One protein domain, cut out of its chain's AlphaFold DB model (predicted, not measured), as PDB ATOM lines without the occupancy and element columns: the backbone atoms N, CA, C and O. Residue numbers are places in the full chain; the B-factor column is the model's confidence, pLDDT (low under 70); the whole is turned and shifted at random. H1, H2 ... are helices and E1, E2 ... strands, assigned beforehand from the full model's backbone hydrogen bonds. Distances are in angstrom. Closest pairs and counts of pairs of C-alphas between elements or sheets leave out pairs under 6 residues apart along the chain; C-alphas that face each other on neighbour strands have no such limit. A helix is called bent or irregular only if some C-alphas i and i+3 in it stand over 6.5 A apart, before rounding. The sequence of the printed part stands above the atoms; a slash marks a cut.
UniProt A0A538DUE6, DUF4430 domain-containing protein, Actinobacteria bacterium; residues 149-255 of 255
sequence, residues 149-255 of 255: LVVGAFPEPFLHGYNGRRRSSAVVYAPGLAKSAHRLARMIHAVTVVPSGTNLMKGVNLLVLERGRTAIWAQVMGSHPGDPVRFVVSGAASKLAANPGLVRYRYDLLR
ATOM      1  N   LEU A 149      99.605 119.189 123.971       97.69
ATOM      2  CA  LEU A 149     100.836 118.933 124.697       97.69
ATOM      3  C   LEU A 149     100.552 118.405 126.104       97.69
ATOM      4  O   LEU A 149      99.725 118.962 126.823       97.69
ATOM      5  N   VAL A 150     101.315 117.401 126.525       98.00
ATOM      6  CA  VAL A 150     101.267 116.819 127.873       98.00
ATOM      7  C   VAL A 150     102.606 116.952 128.588       98.00
ATOM      8  O   VAL A 150     103.677 116.893 127.978       98.00
ATOM      9  N   VAL A 151     102.570 117.101 129.916       98.31
ATOM     10  CA  VAL A 151     103.801 117.261 130.712       98.31
ATOM     11  C   VAL A 151     104.560 115.955 130.934       98.31
ATOM     12  O   VAL A 151     105.723 115.980 131.330       98.31
ATOM     13  N   GLY A 152     103.916 114.810 130.708       98.06
ATOM     14  CA  GLY A 152     104.407 113.513 131.160       98.06
ATOM     15  C   GLY A 152     105.608 112.965 130.419       98.06
ATOM     16  O   GLY A 152     106.290 112.090 130.948       98.06
ATOM     17  N   ALA A 153     105.900 113.528 129.252       98.00
ATOM     18  CA  ALA A 153     107.126 113.274 128.520       98.00
ATOM     19  C   ALA A 153     108.223 114.305 128.831       98.00
ATOM     20  O   ALA A 153     109.223 114.331 128.136       98.00
ATOM     21  N   PHE A 154     108.085 115.191 129.824       98.38
ATOM     22  CA  PHE A 154     109.195 116.073 130.205       98.38
ATOM     23  C   PHE A 154     110.431 115.233 130.599       98.38
ATOM     24  O   PHE A 154     110.290 114.318 131.414       98.38
ATOM     25  N   PRO A 155     111.644 115.548 130.098       98.31
ATOM     26  CA  PRO A 155     112.034 116.748 129.344       98.31
ATOM     27  C   PRO A 155     112.065 116.596 127.807       98.31
ATOM     28  O   PRO A 155     112.596 117.474 127.124       98.31
ATOM     29  N   GLU A 156     111.495 115.536 127.237       98.50
ATOM     30  CA  GLU A 156     111.614 115.188 125.814       98.50
ATOM     31  C   GLU A 156     111.186 116.259 124.797       98.50
ATOM     32  O   GLU A 156     111.905 116.406 123.800       98.50
ATOM     33  N   PRO A 157     110.145 117.098 125.020       98.12
ATOM     34  CA  PRO A 157     109.859 118.201 124.099       98.12
ATOM     35  C   PRO A 157     111.038 119.179 123.936       98.12
ATOM     36  O   PRO A 157     111.137 119.893 122.937       98.12
ATOM     37  N   PHE A 158     111.942 119.235 124.921       98.44
ATOM     38  CA  PHE A 158     113.150 120.052 124.880       98.44
ATOM     39  C   PHE A 158     114.370 119.287 124.376       98.44
ATOM     40  O   PHE A 158     115.214 119.898 123.730       98.44
ATOM     41  N   LEU A 159     114.499 117.992 124.677       97.88
ATOM     42  CA  LEU A 159     115.699 117.218 124.345       97.88
ATOM     43  C   LEU A 159     115.674 116.628 122.939       97.88
ATOM     44  O   LEU A 159     116.666 116.765 122.220       97.88
ATOM     45  N   HIS A 160     114.547 116.039 122.549       97.81
ATOM     46  CA  HIS A 160     114.379 115.362 121.262       97.81
ATOM     47  C   HIS A 160     113.422 116.128 120.339       97.81
ATOM     48  O   HIS A 160     113.558 116.069 119.116       97.81
ATOM     49  N   GLY A 161     112.537 116.957 120.903       97.31
ATOM     50  CA  GLY A 161     111.645 117.819 120.130       97.31
ATOM     51  C   GLY A 161     110.609 117.003 119.363       97.31
ATOM     52  O   GLY A 161     109.990 116.112 119.933       97.31
ATOM     53  N   TYR A 162     110.399 117.308 118.085       97.62
ATOM     54  CA  TYR A 162     109.435 116.588 117.251       97.62
ATOM     55  C   TYR A 162     109.991 116.395 115.840       97.62
ATOM     56  O   TYR A 162     110.575 117.315 115.261       97.62
ATOM     57  N   ASN A 163     109.805 115.199 115.279       95.56
ATOM     58  CA  ASN A 163     110.256 114.818 113.939       95.56
ATOM     59  C   ASN A 163     111.760 115.079 113.709       95.56
ATOM     60  O   ASN A 163     112.157 115.703 112.721       95.56
ATOM     61  N   GLY A 164     112.587 114.686 114.683       94.50
ATOM     62  CA  GLY A 164     114.045 114.835 114.632       94.50
ATOM     63  C   GLY A 164     114.548 116.277 114.731       94.50
ATOM     64  O   GLY A 164     115.733 116.534 114.510       94.50
ATOM     65  N   ARG A 165     113.670 117.242 115.036       95.81
ATOM     66  CA  ARG A 165     114.017 118.662 115.144       95.81
ATOM     67  C   ARG A 165     113.822 119.164 116.566       95.81
ATOM     68  O   ARG A 165     112.717 119.151 117.106       95.81
ATOM     69  N   ARG A 166     114.900 119.716 117.122       95.31
ATOM     70  CA  ARG A 166     114.909 120.414 118.409       95.31
ATOM     71  C   ARG A 166     114.932 121.925 118.206       95.31
ATOM     72  O   ARG A 166     115.730 122.440 117.423       95.31
ATOM     73  N   ARG A 167     114.098 122.642 118.959       95.62
ATOM     74  CA  ARG A 167     114.139 124.108 119.043       95.62
ATOM     75  C   ARG A 167     115.088 124.562 120.143       95.62
ATOM     76  O   ARG A 167     115.238 123.882 121.156       95.62
ATOM     77  N   SER A 168     115.679 125.742 119.973       97.06
ATOM     78  CA  SER A 168     116.370 126.424 121.070       97.06
ATOM     79  C   SER A 168     115.428 126.586 122.259       97.06
ATOM     80  O   SER A 168     114.239 126.856 122.075       97.06
ATOM     81  N   SER A 169     115.957 126.433 123.469       97.81
ATOM     82  CA  SER A 169     115.178 126.518 124.698       97.81
ATOM     83  C   SER A 169     115.713 127.588 125.644       97.81
ATOM     84  O   SER A 169     116.915 127.855 125.702       97.81
ATOM     85  N   ALA A 170     114.811 128.213 126.395       98.25
ATOM     86  CA  ALA A 170     115.139 129.192 127.416       98.25
ATOM     87  C   ALA A 170     114.416 128.878 128.729       98.25
ATOM     88  O   ALA A 170     113.288 128.381 128.739       98.25
ATOM     89  N   VAL A 171     115.069 129.204 129.844       98.69
ATOM     90  CA  VAL A 171     114.480 129.145 131.181       98.69
ATOM     91  C   VAL A 171     114.229 130.562 131.680       98.69
ATOM     92  O   VAL A 171     115.159 131.358 131.798       98.69
ATOM     93  N   VAL A 172     112.977 130.853 132.019       98.44
ATOM     94  CA  VAL A 172     112.574 132.088 132.702       98.44
ATOM     95  C   VAL A 172     112.283 131.751 134.149       98.44
ATOM     96  O   VAL A 172     111.591 130.771 134.410       98.44
ATOM     97  N   TYR A 173     112.776 132.534 135.103       98.69
ATOM     98  CA  TYR A 173     112.551 132.232 136.517       98.69
ATOM     99  C   TYR A 173     112.177 133.454 137.354       98.69
ATOM    100  O   TYR A 173     112.754 134.532 137.223       98.69
ATOM    101  N   ALA A 174     111.229 133.265 138.270       98.50
ATOM    102  CA  ALA A 174     110.878 134.256 139.280       98.50
ATOM    103  C   ALA A 174     112.003 134.436 140.328       98.50
ATOM    104  O   ALA A 174     112.793 133.509 140.565       98.50
ATOM    105  N   PRO A 175     112.069 135.591 141.023       97.62
ATOM    106  CA  PRO A 175     113.066 135.842 142.064       97.62
ATOM    107  C   PRO A 175     113.154 134.726 143.121       97.62
ATOM    108  O   PRO A 175     112.151 134.223 143.639       97.62
ATOM    109  N   GLY A 176     114.389 134.336 143.454       97.44
ATOM    110  CA  GLY A 176     114.688 133.253 144.400       97.44
ATOM    111  C   GLY A 176     114.729 131.842 143.797       97.44
ATOM    112  O   GLY A 176     115.074 130.900 144.505       97.44
ATOM    113  N   LEU A 177     114.439 131.667 142.499       98.50
ATOM    114  CA  LEU A 177     114.454 130.351 141.837       98.50
ATOM    115  C   LEU A 177     115.700 130.083 140.977       98.50
ATOM    116  O   LEU A 177     115.799 129.015 140.370       98.50
ATOM    117  N   ALA A 178     116.684 130.988 140.967       98.44
ATOM    118  CA  ALA A 178     117.867 130.914 140.102       98.44
ATOM    119  C   ALA A 178     118.615 129.569 140.193       98.44
ATOM    120  O   ALA A 178     119.008 129.005 139.174       98.44
ATOM    121  N   LYS A 179     118.781 129.004 141.398       98.50
ATOM    122  CA  LYS A 179     119.474 127.715 141.581       98.50
ATOM    123  C   LYS A 179     118.750 126.563 140.874       98.50
ATOM    124  O   LYS A 179     119.393 125.734 140.233       98.50
ATOM    125  N   SER A 180     117.424 126.501 140.997       98.56
ATOM    126  CA  SER A 180     116.603 125.496 140.309       98.56
ATOM    127  C   SER A 180     116.562 125.758 138.805       98.56
ATOM    128  O   SER A 180     116.674 124.809 138.034       98.56
ATOM    129  N   ALA A 181     116.508 127.029 138.394       98.69
ATOM    130  CA  ALA A 181     116.567 127.442 136.995       98.69
ATOM    131  C   ALA A 181     117.823 126.925 136.296       98.69
ATOM    132  O   ALA A 181     117.712 126.254 135.279       98.69
ATOM    133  N   HIS A 182     119.004 127.127 136.882       98.69
ATOM    134  CA  HIS A 182     120.258 126.650 136.296       98.69
ATOM    135  C   HIS A 182     120.362 125.119 136.258       98.69
ATOM    136  O   HIS A 182     120.988 124.569 135.354       98.69
ATOM    137  N   ARG A 183     119.761 124.408 137.222       98.62
ATOM    138  CA  ARG A 183     119.710 122.938 137.179       98.62
ATOM    139  C   ARG A 183     118.823 122.437 136.048       98.62
ATOM    140  O   ARG A 183     119.265 121.596 135.274       98.62
ATOM    141  N   LEU A 184     117.609 122.972 135.945       98.69
ATOM    142  CA  LEU A 184     116.676 122.605 134.884       98.69
ATOM    143  C   LEU A 184     117.209 123.023 133.514       98.69
ATOM    144  O   LEU A 184     117.142 122.234 132.586       98.69
ATOM    145  N   ALA A 185     117.836 124.196 133.403       98.69
ATOM    146  CA  ALA A 185     118.488 124.657 132.182       98.69
ATOM    147  C   ALA A 185     119.546 123.672 131.676       98.69
ATOM    148  O   ALA A 185     119.552 123.350 130.493       98.69
ATOM    149  N   ARG A 186     120.402 123.148 132.566       98.62
ATOM    150  CA  ARG A 186     121.362 122.096 132.199       98.62
ATOM    151  C   ARG A 186     120.659 120.820 131.746       98.62
ATOM    152  O   ARG A 186     121.066 120.256 130.743       98.62
ATOM    153  N   MET A 187     119.604 120.404 132.448       98.25
ATOM    154  CA  MET A 187     118.825 119.209 132.103       98.25
ATOM    155  C   MET A 187     118.192 119.300 130.712       98.25
ATOM    156  O   MET A 187     118.183 118.304 130.007       98.25
ATOM    157  N   ILE A 188     117.674 120.469 130.321       98.06
ATOM    158  CA  ILE A 188     116.981 120.666 129.035       98.06
ATOM    159  C   ILE A 188     117.872 121.276 127.940       98.06
ATOM    160  O   ILE A 188     117.367 121.665 126.886       98.06
ATOM    161  N   HIS A 189     119.173 121.426 128.207       98.00
ATOM    162  CA  HIS A 189     120.143 122.105 127.340       98.00
ATOM    163  C   HIS A 189     119.706 123.514 126.889       98.00
ATOM    164  O   HIS A 189     119.848 123.880 125.721       98.00
ATOM    165  N   ALA A 190     119.171 124.313 127.817       97.81
ATOM    166  CA  ALA A 190     118.744 125.677 127.527       97.81
ATOM    167  C   ALA A 190     119.917 126.580 127.141       97.81
ATOM    168  O   ALA A 190     120.941 126.620 127.821       97.81
ATOM    169  N   VAL A 191     119.720 127.358 126.077       97.12
ATOM    170  CA  VAL A 191     120.694 128.341 125.578       97.12
ATOM    171  C   VAL A 191     120.616 129.668 126.329       97.12
ATOM    172  O   VAL A 191     121.492 130.517 126.203       97.12
ATOM    173  N   THR A 192     119.545 129.893 127.092       96.88
ATOM    174  CA  THR A 192     119.303 131.152 127.802       96.88
ATOM    175  C   THR A 192     118.624 130.881 129.138       96.88
ATOM    176  O   THR A 192     117.687 130.091 129.216       96.88
ATOM    177  N   VAL A 193     119.088 131.548 130.197       98.31
ATOM    178  CA  VAL A 193     118.522 131.463 131.550       98.31
ATOM    179  C   VAL A 193     118.418 132.878 132.099       98.31
ATOM    180  O   VAL A 193     119.443 133.516 132.328       98.31
ATOM    181  N   VAL A 194     117.201 133.388 132.276       97.88
ATOM    182  CA  VAL A 194     116.973 134.801 132.622       97.88
ATOM    183  C   VAL A 194     115.879 134.982 133.680       97.88
ATOM    184  O   VAL A 194     114.984 134.138 133.796       97.88
ATOM    185  N   PRO A 195     115.917 136.079 134.454       97.69
ATOM    186  CA  PRO A 195     114.823 136.448 135.344       97.69
ATOM    187  C   PRO A 195     113.512 136.714 134.584       97.69
ATOM    188  O   PRO A 195     113.499 137.052 133.400       97.69
ATOM    189  N   SER A 196     112.384 136.617 135.286       94.50
ATOM    190  CA  SER A 196     111.084 137.089 134.794       94.50
ATOM    191  C   SER A 196     111.117 138.584 134.457       94.50
ATOM    192  O   SER A 196     111.684 139.368 135.213       94.50
ATOM    193  N   GLY A 197     110.459 138.981 133.363       90.69
ATOM    194  CA  GLY A 197     110.418 140.372 132.885       90.69
ATOM    195  C   GLY A 197     111.484 140.713 131.837       90.69
ATOM    196  O   GLY A 197     111.444 141.794 131.259       90.69
ATOM    197  N   THR A 198     112.410 139.796 131.543       91.50
ATOM    198  CA  THR A 198     113.364 139.949 130.437       91.50
ATOM    199  C   THR A 198     112.695 139.669 129.089       91.50
ATOM    200  O   THR A 198     111.961 138.691 128.944       91.50
ATOM    201  N   ASN A 199     112.969 140.509 128.084       89.69
ATOM    202  CA  ASN A 199     112.515 140.272 126.714       89.69
ATOM    203  C   ASN A 199     113.262 139.075 126.106       89.69
ATOM    204  O   ASN A 199     114.491 139.017 126.160       89.69
ATOM    205  N   LEU A 200     112.527 138.129 125.523       86.94
ATOM    206  CA  LEU A 200     113.079 136.894 124.970       86.94
ATOM    207  C   LEU A 200     112.901 136.806 123.459       86.94
ATOM    208  O   LEU A 200     111.981 137.379 122.877       86.94
ATOM    209  N   MET A 201     113.770 136.011 122.833       81.94
ATOM    210  CA  MET A 201     113.601 135.607 121.442       81.94
ATOM    211  C   MET A 201     112.259 134.892 121.248       81.94
ATOM    212  O   MET A 201     111.845 134.072 122.067       81.94
ATOM    213  N   LYS A 202     111.587 135.187 120.133       88.38
ATOM    214  CA  LYS A 202     110.367 134.483 119.724       88.38
ATOM    215  C   LYS A 202     110.722 133.105 119.156       88.38
ATOM    216  O   LYS A 202     111.814 132.905 118.637       88.38
ATOM    217  N   GLY A 203     109.782 132.163 119.219       92.12
ATOM    218  CA  GLY A 203     109.926 130.854 118.567       92.12
ATOM    219  C   GLY A 203     110.793 129.826 119.308       92.12
ATOM    220  O   GLY A 203     111.115 128.786 118.732       92.12
ATOM    221  N   VAL A 204     111.171 130.102 120.559       95.62
ATOM    222  CA  VAL A 204     111.943 129.191 121.420       95.62
ATOM    223  C   VAL A 204     111.027 128.400 122.355       95.62
ATOM    224  O   VAL A 204     109.959 128.881 122.730       95.62
ATOM    225  N   ASN A 205     111.467 127.216 122.776       98.25
ATOM    226  CA  ASN A 205     110.796 126.465 123.836       98.25
ATOM    227  C   ASN A 205     111.084 127.124 125.192       98.25
ATOM    228  O   ASN A 205     112.233 127.399 125.531       98.25
ATOM    229  N   LEU A 206     110.051 127.368 125.987       98.12
ATOM    230  CA  LEU A 206     110.136 128.067 127.262       98.12
ATOM    231  C   LEU A 206     109.841 127.128 128.423       98.12
ATOM    232  O   LEU A 206     108.793 126.488 128.467       98.12
ATOM    233  N   LEU A 207     110.734 127.119 129.406       98.69
ATOM    234  CA  LEU A 207     110.468 126.589 130.736       98.69
ATOM    235  C   LEU A 207     110.392 127.760 131.716       98.69
ATOM    236  O   LEU A 207     111.387 128.428 131.989       98.69
ATOM    237  N   VAL A 208     109.202 128.026 132.237       98.56
ATOM    238  CA  VAL A 208     108.927 129.139 133.144       98.56
ATOM    239  C   VAL A 208     108.804 128.610 134.564       98.56
ATOM    240  O   VAL A 208     107.997 127.728 134.842       98.56
ATOM    241  N   LEU A 209     109.609 129.151 135.471       98.75
ATOM    242  CA  LEU A 209     109.616 128.790 136.882       98.75
ATOM    243  C   LEU A 209     108.973 129.904 137.693       98.75
ATOM    244  O   LEU A 209     109.501 131.015 137.782       98.75
ATOM    245  N   GLU A 210     107.854 129.580 138.322       98.19
ATOM    246  CA  GLU A 210     107.049 130.518 139.091       98.19
ATOM    247  C   GLU A 210     107.027 130.122 140.571       98.19
ATOM    248  O   GLU A 210     107.280 128.977 140.968       98.19
ATOM    249  N   ARG A 211     106.744 131.106 141.424       97.06
ATOM    250  CA  ARG A 211     106.426 130.854 142.832       97.06
ATOM    251  C   ARG A 211     104.931 130.576 142.947       97.06
ATOM    252  O   ARG A 211     104.150 131.121 142.179       97.06
ATOM    253  N   GLY A 212     104.541 129.797 143.949       95.56
ATOM    254  CA  GLY A 212     103.132 129.539 144.229       95.56
ATOM    255  C   GLY A 212     102.873 128.106 144.659       95.56
ATOM    256  O   GLY A 212     103.777 127.410 145.131       95.56
ATOM    257  N   ARG A 213     101.612 127.688 144.506       95.56
ATOM    258  CA  ARG A 213     101.184 126.300 144.709       95.56
ATOM    259  C   ARG A 213     101.858 125.387 143.691       95.56
ATOM    260  O   ARG A 213     102.262 125.829 142.621       95.56
ATOM    261  N   THR A 214     101.988 124.111 144.046       96.56
ATOM    262  CA  THR A 214     102.548 123.108 143.136       96.56
ATOM    263  C   THR A 214     101.626 122.934 141.933       96.56
ATOM    264  O   THR A 214     100.583 122.301 142.040       96.56
ATOM    265  N   ALA A 215     102.048 123.474 140.795       97.75
ATOM    266  CA  ALA A 215     101.373 123.312 139.521       97.75
ATOM    267  C   ALA A 215     102.409 123.104 138.412       97.75
ATOM    268  O   ALA A 215     103.392 123.844 138.341       97.75
ATOM    269  N   ILE A 216     102.204 122.109 137.551       98.25
ATOM    270  CA  ILE A 216     102.987 121.921 136.330       98.25
ATOM    271  C   ILE A 216     102.027 121.699 135.177       98.25
ATOM    272  O   ILE A 216     101.221 120.777 135.208       98.25
ATOM    273  N   TRP A 217     102.119 122.538 134.161       97.88
ATOM    274  CA  TRP A 217     101.297 122.436 132.963       97.88
ATOM    275  C   TRP A 217     102.104 122.911 131.764       97.88
ATOM    276  O   TRP A 217     103.145 123.561 131.913       97.88
ATOM    277  N   ALA A 218     101.638 122.564 130.572       97.75
ATOM    278  CA  ALA A 218     102.296 122.964 129.348       97.75
ATOM    279  C   ALA A 218     101.280 123.303 128.260       97.75
ATOM    280  O   ALA A 218     100.139 122.856 128.296       97.75
ATOM    281  N   GLN A 219     101.712 124.115 127.303       96.88
ATOM    282  CA  GLN A 219     100.939 124.445 126.113       96.88
ATOM    283  C   GLN A 219     101.855 124.553 124.893       96.88
ATOM    284  O   GLN A 219     103.010 124.982 125.007       96.88
ATOM    285  N   VAL A 220     101.317 124.228 123.721       97.12
ATOM    286  CA  VAL A 220     101.907 124.625 122.439       97.12
ATOM    287  C   VAL A 220     101.567 126.100 122.197       97.12
ATOM    288  O   VAL A 220     100.462 126.546 122.483       97.12
ATOM    289  N   MET A 221     102.528 126.884 121.714       95.25
ATOM    290  CA  MET A 221     102.378 128.315 121.404       95.25
ATOM    291  C   MET A 221     102.027 128.572 119.927       95.25
ATOM    292  O   MET A 221     102.078 129.712 119.469       95.25
ATOM    293  N   GLY A 222     101.715 127.510 119.192       93.62
ATOM    294  CA  GLY A 222     101.279 127.494 117.800       93.62
ATOM    295  C   GLY A 222     100.137 126.493 117.626       93.62
ATOM    296  O   GLY A 222      99.401 126.234 118.578       93.62
ATOM    297  N   SER A 223     100.009 125.922 116.431       91.44
ATOM    298  CA  SER A 223      98.878 125.055 116.066       91.44
ATOM    299  C   SER A 223      99.285 123.618 115.746       91.44
ATOM    300  O   SER A 223      98.409 122.770 115.599       91.44
ATOM    301  N   HIS A 224     100.585 123.339 115.624       94.69
ATOM    302  CA  HIS A 224     101.088 122.052 115.156       94.69
ATOM    303  C   HIS A 224     102.075 121.411 116.140       94.69
ATOM    304  O   HIS A 224     102.824 122.108 116.832       94.69
ATOM    305  N   PRO A 225     102.156 120.072 116.175       96.56
ATOM    306  CA  PRO A 225     103.229 119.364 116.859       96.56
ATOM    307  C   PRO A 225     104.609 119.840 116.396       96.56
ATOM    308  O   PRO A 225     104.875 119.993 115.202       96.56
ATOM    309  N   GLY A 226     105.501 120.092 117.355       96.50
ATOM    310  CA  GLY A 226     106.814 120.685 117.095       96.50
ATOM    311  C   GLY A 226     106.837 122.216 117.019       96.50
ATOM    312  O   GLY A 226     107.920 122.794 116.876       96.50
ATOM    313  N   ASP A 227     105.700 122.902 117.155       97.50
ATOM    314  CA  ASP A 227     105.688 124.339 117.437       97.50
ATOM    315  C   ASP A 227     106.282 124.643 118.828       97.50
ATOM    316  O   ASP A 227     106.436 123.736 119.661       97.50
ATOM    317  N   PRO A 228     106.681 125.905 119.088       98.00
ATOM    318  CA  PRO A 228     107.278 126.285 120.361       98.00
ATOM    319  C   PRO A 228     106.367 125.934 121.536       98.00
ATOM    320  O   PRO A 228     105.159 126.138 121.462       98.00
ATOM    321  N   VAL A 229     106.940 125.442 122.631       98.12
ATOM    322  CA  VAL A 229     106.170 125.077 123.831       98.12
ATOM    323  C   VAL A 229     106.470 125.989 125.000       98.12
ATOM    324  O   VAL A 229     107.583 126.488 125.139       98.12
ATOM    325  N   ARG A 230     105.487 126.160 125.883       98.00
ATOM    326  CA  ARG A 230     105.659 126.801 127.185       98.00
ATOM    327  C   ARG A 230     105.285 125.811 128.276       98.00
ATOM    328  O   ARG A 230     104.113 125.493 128.432       98.00
ATOM    329  N   PHE A 231     106.278 125.364 129.036       98.44
ATOM    330  CA  PHE A 231     106.097 124.632 130.285       98.44
ATOM    331  C   PHE A 231     106.140 125.616 131.444       98.44
ATOM    332  O   PHE A 231     107.073 126.412 131.542       98.44
ATOM    333  N   VAL A 232     105.166 125.546 132.341       98.50
ATOM    334  CA  VAL A 232     105.142 126.339 133.569       98.50
ATOM    335  C   VAL A 232     105.273 125.407 134.757       98.50
ATOM    336  O   VAL A 232     104.539 124.433 134.871       98.50
ATOM    337  N   VAL A 233     106.213 125.714 135.647       98.56
ATOM    338  CA  VAL A 233     106.479 124.977 136.881       98.56
ATOM    339  C   VAL A 233     106.355 125.953 138.045       98.56
ATOM    340  O   VAL A 233     107.294 126.686 138.363       98.56
ATOM    341  N   SER A 234     105.199 125.951 138.698       98.38
ATOM    342  CA  SER A 234     104.938 126.743 139.897       98.38
ATOM    343  C   SER A 234     105.138 125.897 141.149       98.38
ATOM    344  O   SER A 234     104.710 124.745 141.212       98.38
ATOM    345  N   GLY A 235     105.874 126.418 142.134       97.69
ATOM    346  CA  GLY A 235     106.030 125.779 143.451       97.69
ATOM    347  C   GLY A 235     106.744 124.415 143.473       97.69
ATOM    348  O   GLY A 235     106.861 123.805 144.536       97.69
ATOM    349  N   ALA A 236     107.228 123.920 142.329       97.50
ATOM    350  CA  ALA A 236     107.791 122.574 142.183       97.50
ATOM    351  C   ALA A 236     109.158 122.530 141.485       97.50
ATOM    352  O   ALA A 236     109.683 121.445 141.247       97.50
ATOM    353  N   ALA A 237     109.778 123.681 141.201       97.88
ATOM    354  CA  ALA A 237     111.023 123.751 140.433       97.88
ATOM    355  C   ALA A 237     112.166 122.919 141.041       97.88
ATOM    356  O   ALA A 237     112.875 122.224 140.320       97.88
ATOM    357  N   SER A 238     112.343 122.951 142.366       97.94
ATOM    358  CA  SER A 238     113.366 122.138 143.041       97.94
ATOM    359  C   SER A 238     113.057 120.641 142.984       97.94
ATOM    360  O   SER A 238     113.970 119.848 142.770       97.94
ATOM    361  N   LYS A 239     111.781 120.259 143.142       97.88
ATOM    362  CA  LYS A 239     111.323 118.864 143.089       97.88
ATOM    363  C   LYS A 239     111.499 118.286 141.687       97.88
ATOM    364  O   LYS A 239     112.074 117.216 141.555       97.88
ATOM    365  N   LEU A 240     111.084 119.025 140.656       98.06
ATOM    366  CA  LEU A 240     111.256 118.621 139.261       98.06
ATOM    367  C   LEU A 240     112.740 118.544 138.874       98.06
ATOM    368  O   LEU A 240     113.152 117.595 138.220       98.06
ATOM    369  N   ALA A 241     113.566 119.495 139.329       97.44
ATOM    370  CA  ALA A 241     115.009 119.465 139.080       97.44
ATOM    371  C   ALA A 241     115.706 118.252 139.720       97.44
ATOM    372  O   ALA A 241     116.723 117.800 139.202       97.44
ATOM    373  N   ALA A 242     115.197 117.769 140.857       97.75
ATOM    374  CA  ALA A 242     115.722 116.592 141.546       97.75
ATOM    375  C   ALA A 242     115.169 115.278 140.973       97.75
ATOM    376  O   ALA A 242     115.876 114.277 140.956       97.75
ATOM    377  N   ASN A 243     113.917 115.281 140.511       97.44
ATOM    378  CA  ASN A 243     113.244 114.128 139.934       97.44
ATOM    379  C   ASN A 243     112.356 114.563 138.751       97.44
ATOM    380  O   ASN A 243     111.184 114.894 138.959       97.44
ATOM    381  N   PRO A 244     112.871 114.539 137.508       94.56
ATOM    382  CA  PRO A 244     112.066 114.849 136.326       94.56
ATOM    383  C   PRO A 244     110.918 113.850 136.114       94.56
ATOM    384  O   PRO A 244     109.879 114.215 135.572       94.56
ATOM    385  N   GLY A 245     111.037 112.625 136.641       95.62
ATOM    386  CA  GLY A 245     109.969 111.624 136.641       95.62
ATOM    387  C   GLY A 245     108.744 111.994 137.487       95.62
ATOM    388  O   GLY A 245     107.741 111.290 137.414       95.62
ATOM    389  N   LEU A 246     108.776 113.100 138.245       96.56
ATOM    390  CA  LEU A 246     107.640 113.624 139.017       96.56
ATOM    391  C   LEU A 246     106.349 113.741 138.190       96.56
ATOM    392  O   LEU A 246     105.255 113.565 138.725       96.56
ATOM    393  N   VAL A 247     106.488 114.069 136.906       97.44
ATOM    394  CA  VAL A 247     105.363 114.270 135.990       97.44
ATOM    395  C   VAL A 247     105.138 113.093 135.049       97.44
ATOM    396  O   VAL A 247     104.218 113.160 134.249       97.44
ATOM    397  N   ARG A 248     105.925 112.015 135.128       98.12
ATOM    398  CA  ARG A 248     105.846 110.911 134.163       98.12
ATOM    399  C   ARG A 248     104.418 110.360 134.055       98.12
ATOM    400  O   ARG A 248     103.771 110.139 135.079       98.12
ATOM    401  N   TYR A 249     103.950 110.162 132.819       97.62
ATOM    402  CA  TYR A 249     102.580 109.725 132.498       97.62
ATOM    403  C   TYR A 249     101.479 110.681 132.992       97.62
ATOM    404  O   TYR A 249     100.386 110.258 133.356       97.62
ATOM    405  N   ARG A 250     101.749 111.988 133.063       97.62
ATOM    406  CA  ARG A 250     100.751 113.001 133.438       97.62
ATOM    407  C   ARG A 250     100.436 113.921 132.265       97.62
ATOM    408  O   ARG A 250     101.336 114.337 131.543       97.62
ATOM    409  N   TYR A 251      99.173 114.302 132.132       97.12
ATOM    410  CA  TYR A 251      98.768 115.368 131.210       97.12
ATOM    411  C   TYR A 251      99.170 116.735 131.768       97.12
ATOM    412  O   TYR A 251      99.793 117.543 131.082       97.12
ATOM    413  N   ASP A 252      98.936 116.909 133.065       95.50
ATOM    414  CA  ASP A 252      99.319 118.048 133.885       95.50
ATOM    415  C   ASP A 252      99.536 117.588 135.340       95.50
ATOM    416  O   ASP A 252      99.275 116.441 135.718       95.50
ATOM    417  N   LEU A 253     100.041 118.486 136.176       93.00
ATOM    418  CA  LEU A 253     100.091 118.332 137.623       93.00
ATOM    419  C   LEU A 253      99.494 119.581 138.261       93.00
ATOM    420  O   LEU A 253     100.236 120.466 138.673       93.00
ATOM    421  N   LEU A 254      98.174 119.663 138.358       88.38
ATOM    422  CA  LEU A 254      97.482 120.756 139.046       88.38
ATOM    423  C   LEU A 254      97.096 120.306 140.473       88.38
ATOM    424  O   LEU A 254      96.350 119.341 140.632       88.38
ATOM    425  N   ARG A 255      97.645 120.948 141.522       70.62
ATOM    426  CA  ARG A 255      97.375 120.633 142.946       70.62
ATOM    427  C   ARG A 255      97.060 121.868 143.805       70.62
ATOM    428  O   ARG A 255      97.684 122.939 143.639       70.62
TER     429      ARG A 255
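This is residues 149 to 255 of the 255 residues of the protein "DUF4430 domain-containing protein" of Actinobacteria bacterium (UniProt A0A538DUE6). What shape does the model show? One twisted wall of five strands has H2 running along one face over E1, while H3 stands up from the same face over E5, giving two layers, a sheet with helices on one face. H1 only grazes the sheet, H4 is near H3, and residues 253 to 254 pair along the edge strand E4. What is it built of? The printed part has 107 residues with four named helices and five named strands, in the order H1, E1, H2, E2, E3, E4, E5, H3, H4; the mixed sheet runs E2, E1, E3, E5, E4. The class is mixed, with under half of the residues in named elements, and the whole is compact, with a radius of gyration of the C-alphas of 12.5 A and spans of 34 by 31 by 21 A.

Where are the strands? E2 is residues 192 to 195, 10.2 A; E1 is 169 to 173, 13.4 A, from C-alpha 169 at (115.178, 126.518, 124.698). E3 is 205 to 210, 16.2 A; E5 is 229 to 234, 16.2 A; E4 is 215 to 220, 17.1 A. Where are the helices? H2 is residues 178 to 187, 14.2 A, and H3 is 237 to 242, 8.6 A. H1 is 156 to 159, 4.8 A, beginning at C-alpha (111.614, 115.188, 125.814), and H4 is 244 to 247, 6.7 A, ending at C-alpha (105.363, 114.270, 135.990).

How do the strands pair? E2 and E1 are parallel, with N 171 and O 192 2.8 A apart; E1 and E3 are parallel, with N 172 and O 207 2.9 A apart; E3 and E5 are parallel, with N 208 and O 231 2.8 A apart. E5 and E4 are an antiparallel hairpin, with N 234 and O 215 2.8 A apart. How do H2 and H3 stand? H2 has a height over the sheet of 8.6 A, its closest C-alphas to E1 being Ala 185 and Val 171, 6.1 A apart; E1, H2, E2 form a strand-helix-strand unit, two parallel neighbour strands with a helix between, its crossover right-handed. H3 has a height of 10.2 A and touches H2 at a steep tilt of 47 degrees, the same way, their closest C-alphas being Ser 180 and Ser 238, 5.4 A apart. What of H4 and the helix backbones? H4 is not on the sheet and is close to but not clearly touching H3, with the closest C-alphas, Leu 240 and Leu 246, 6.2 A apart; it is irregular, but only just, with C-alphas 244 and 247 6.7 A apart. In H2 and H3 every O i to N i+4 pair is within hydrogen-bond range; H1 and H4 are too short for such a pair.

How large is it? The two C-alphas farthest apart, Asn 163 and Gly 176, are 35.9 A apart. Are there cuts, long links or weak stretches? The printed part has no cut and no long link, and no printed residue is under 70, with a mean pLDDT of the printed part of 96.5.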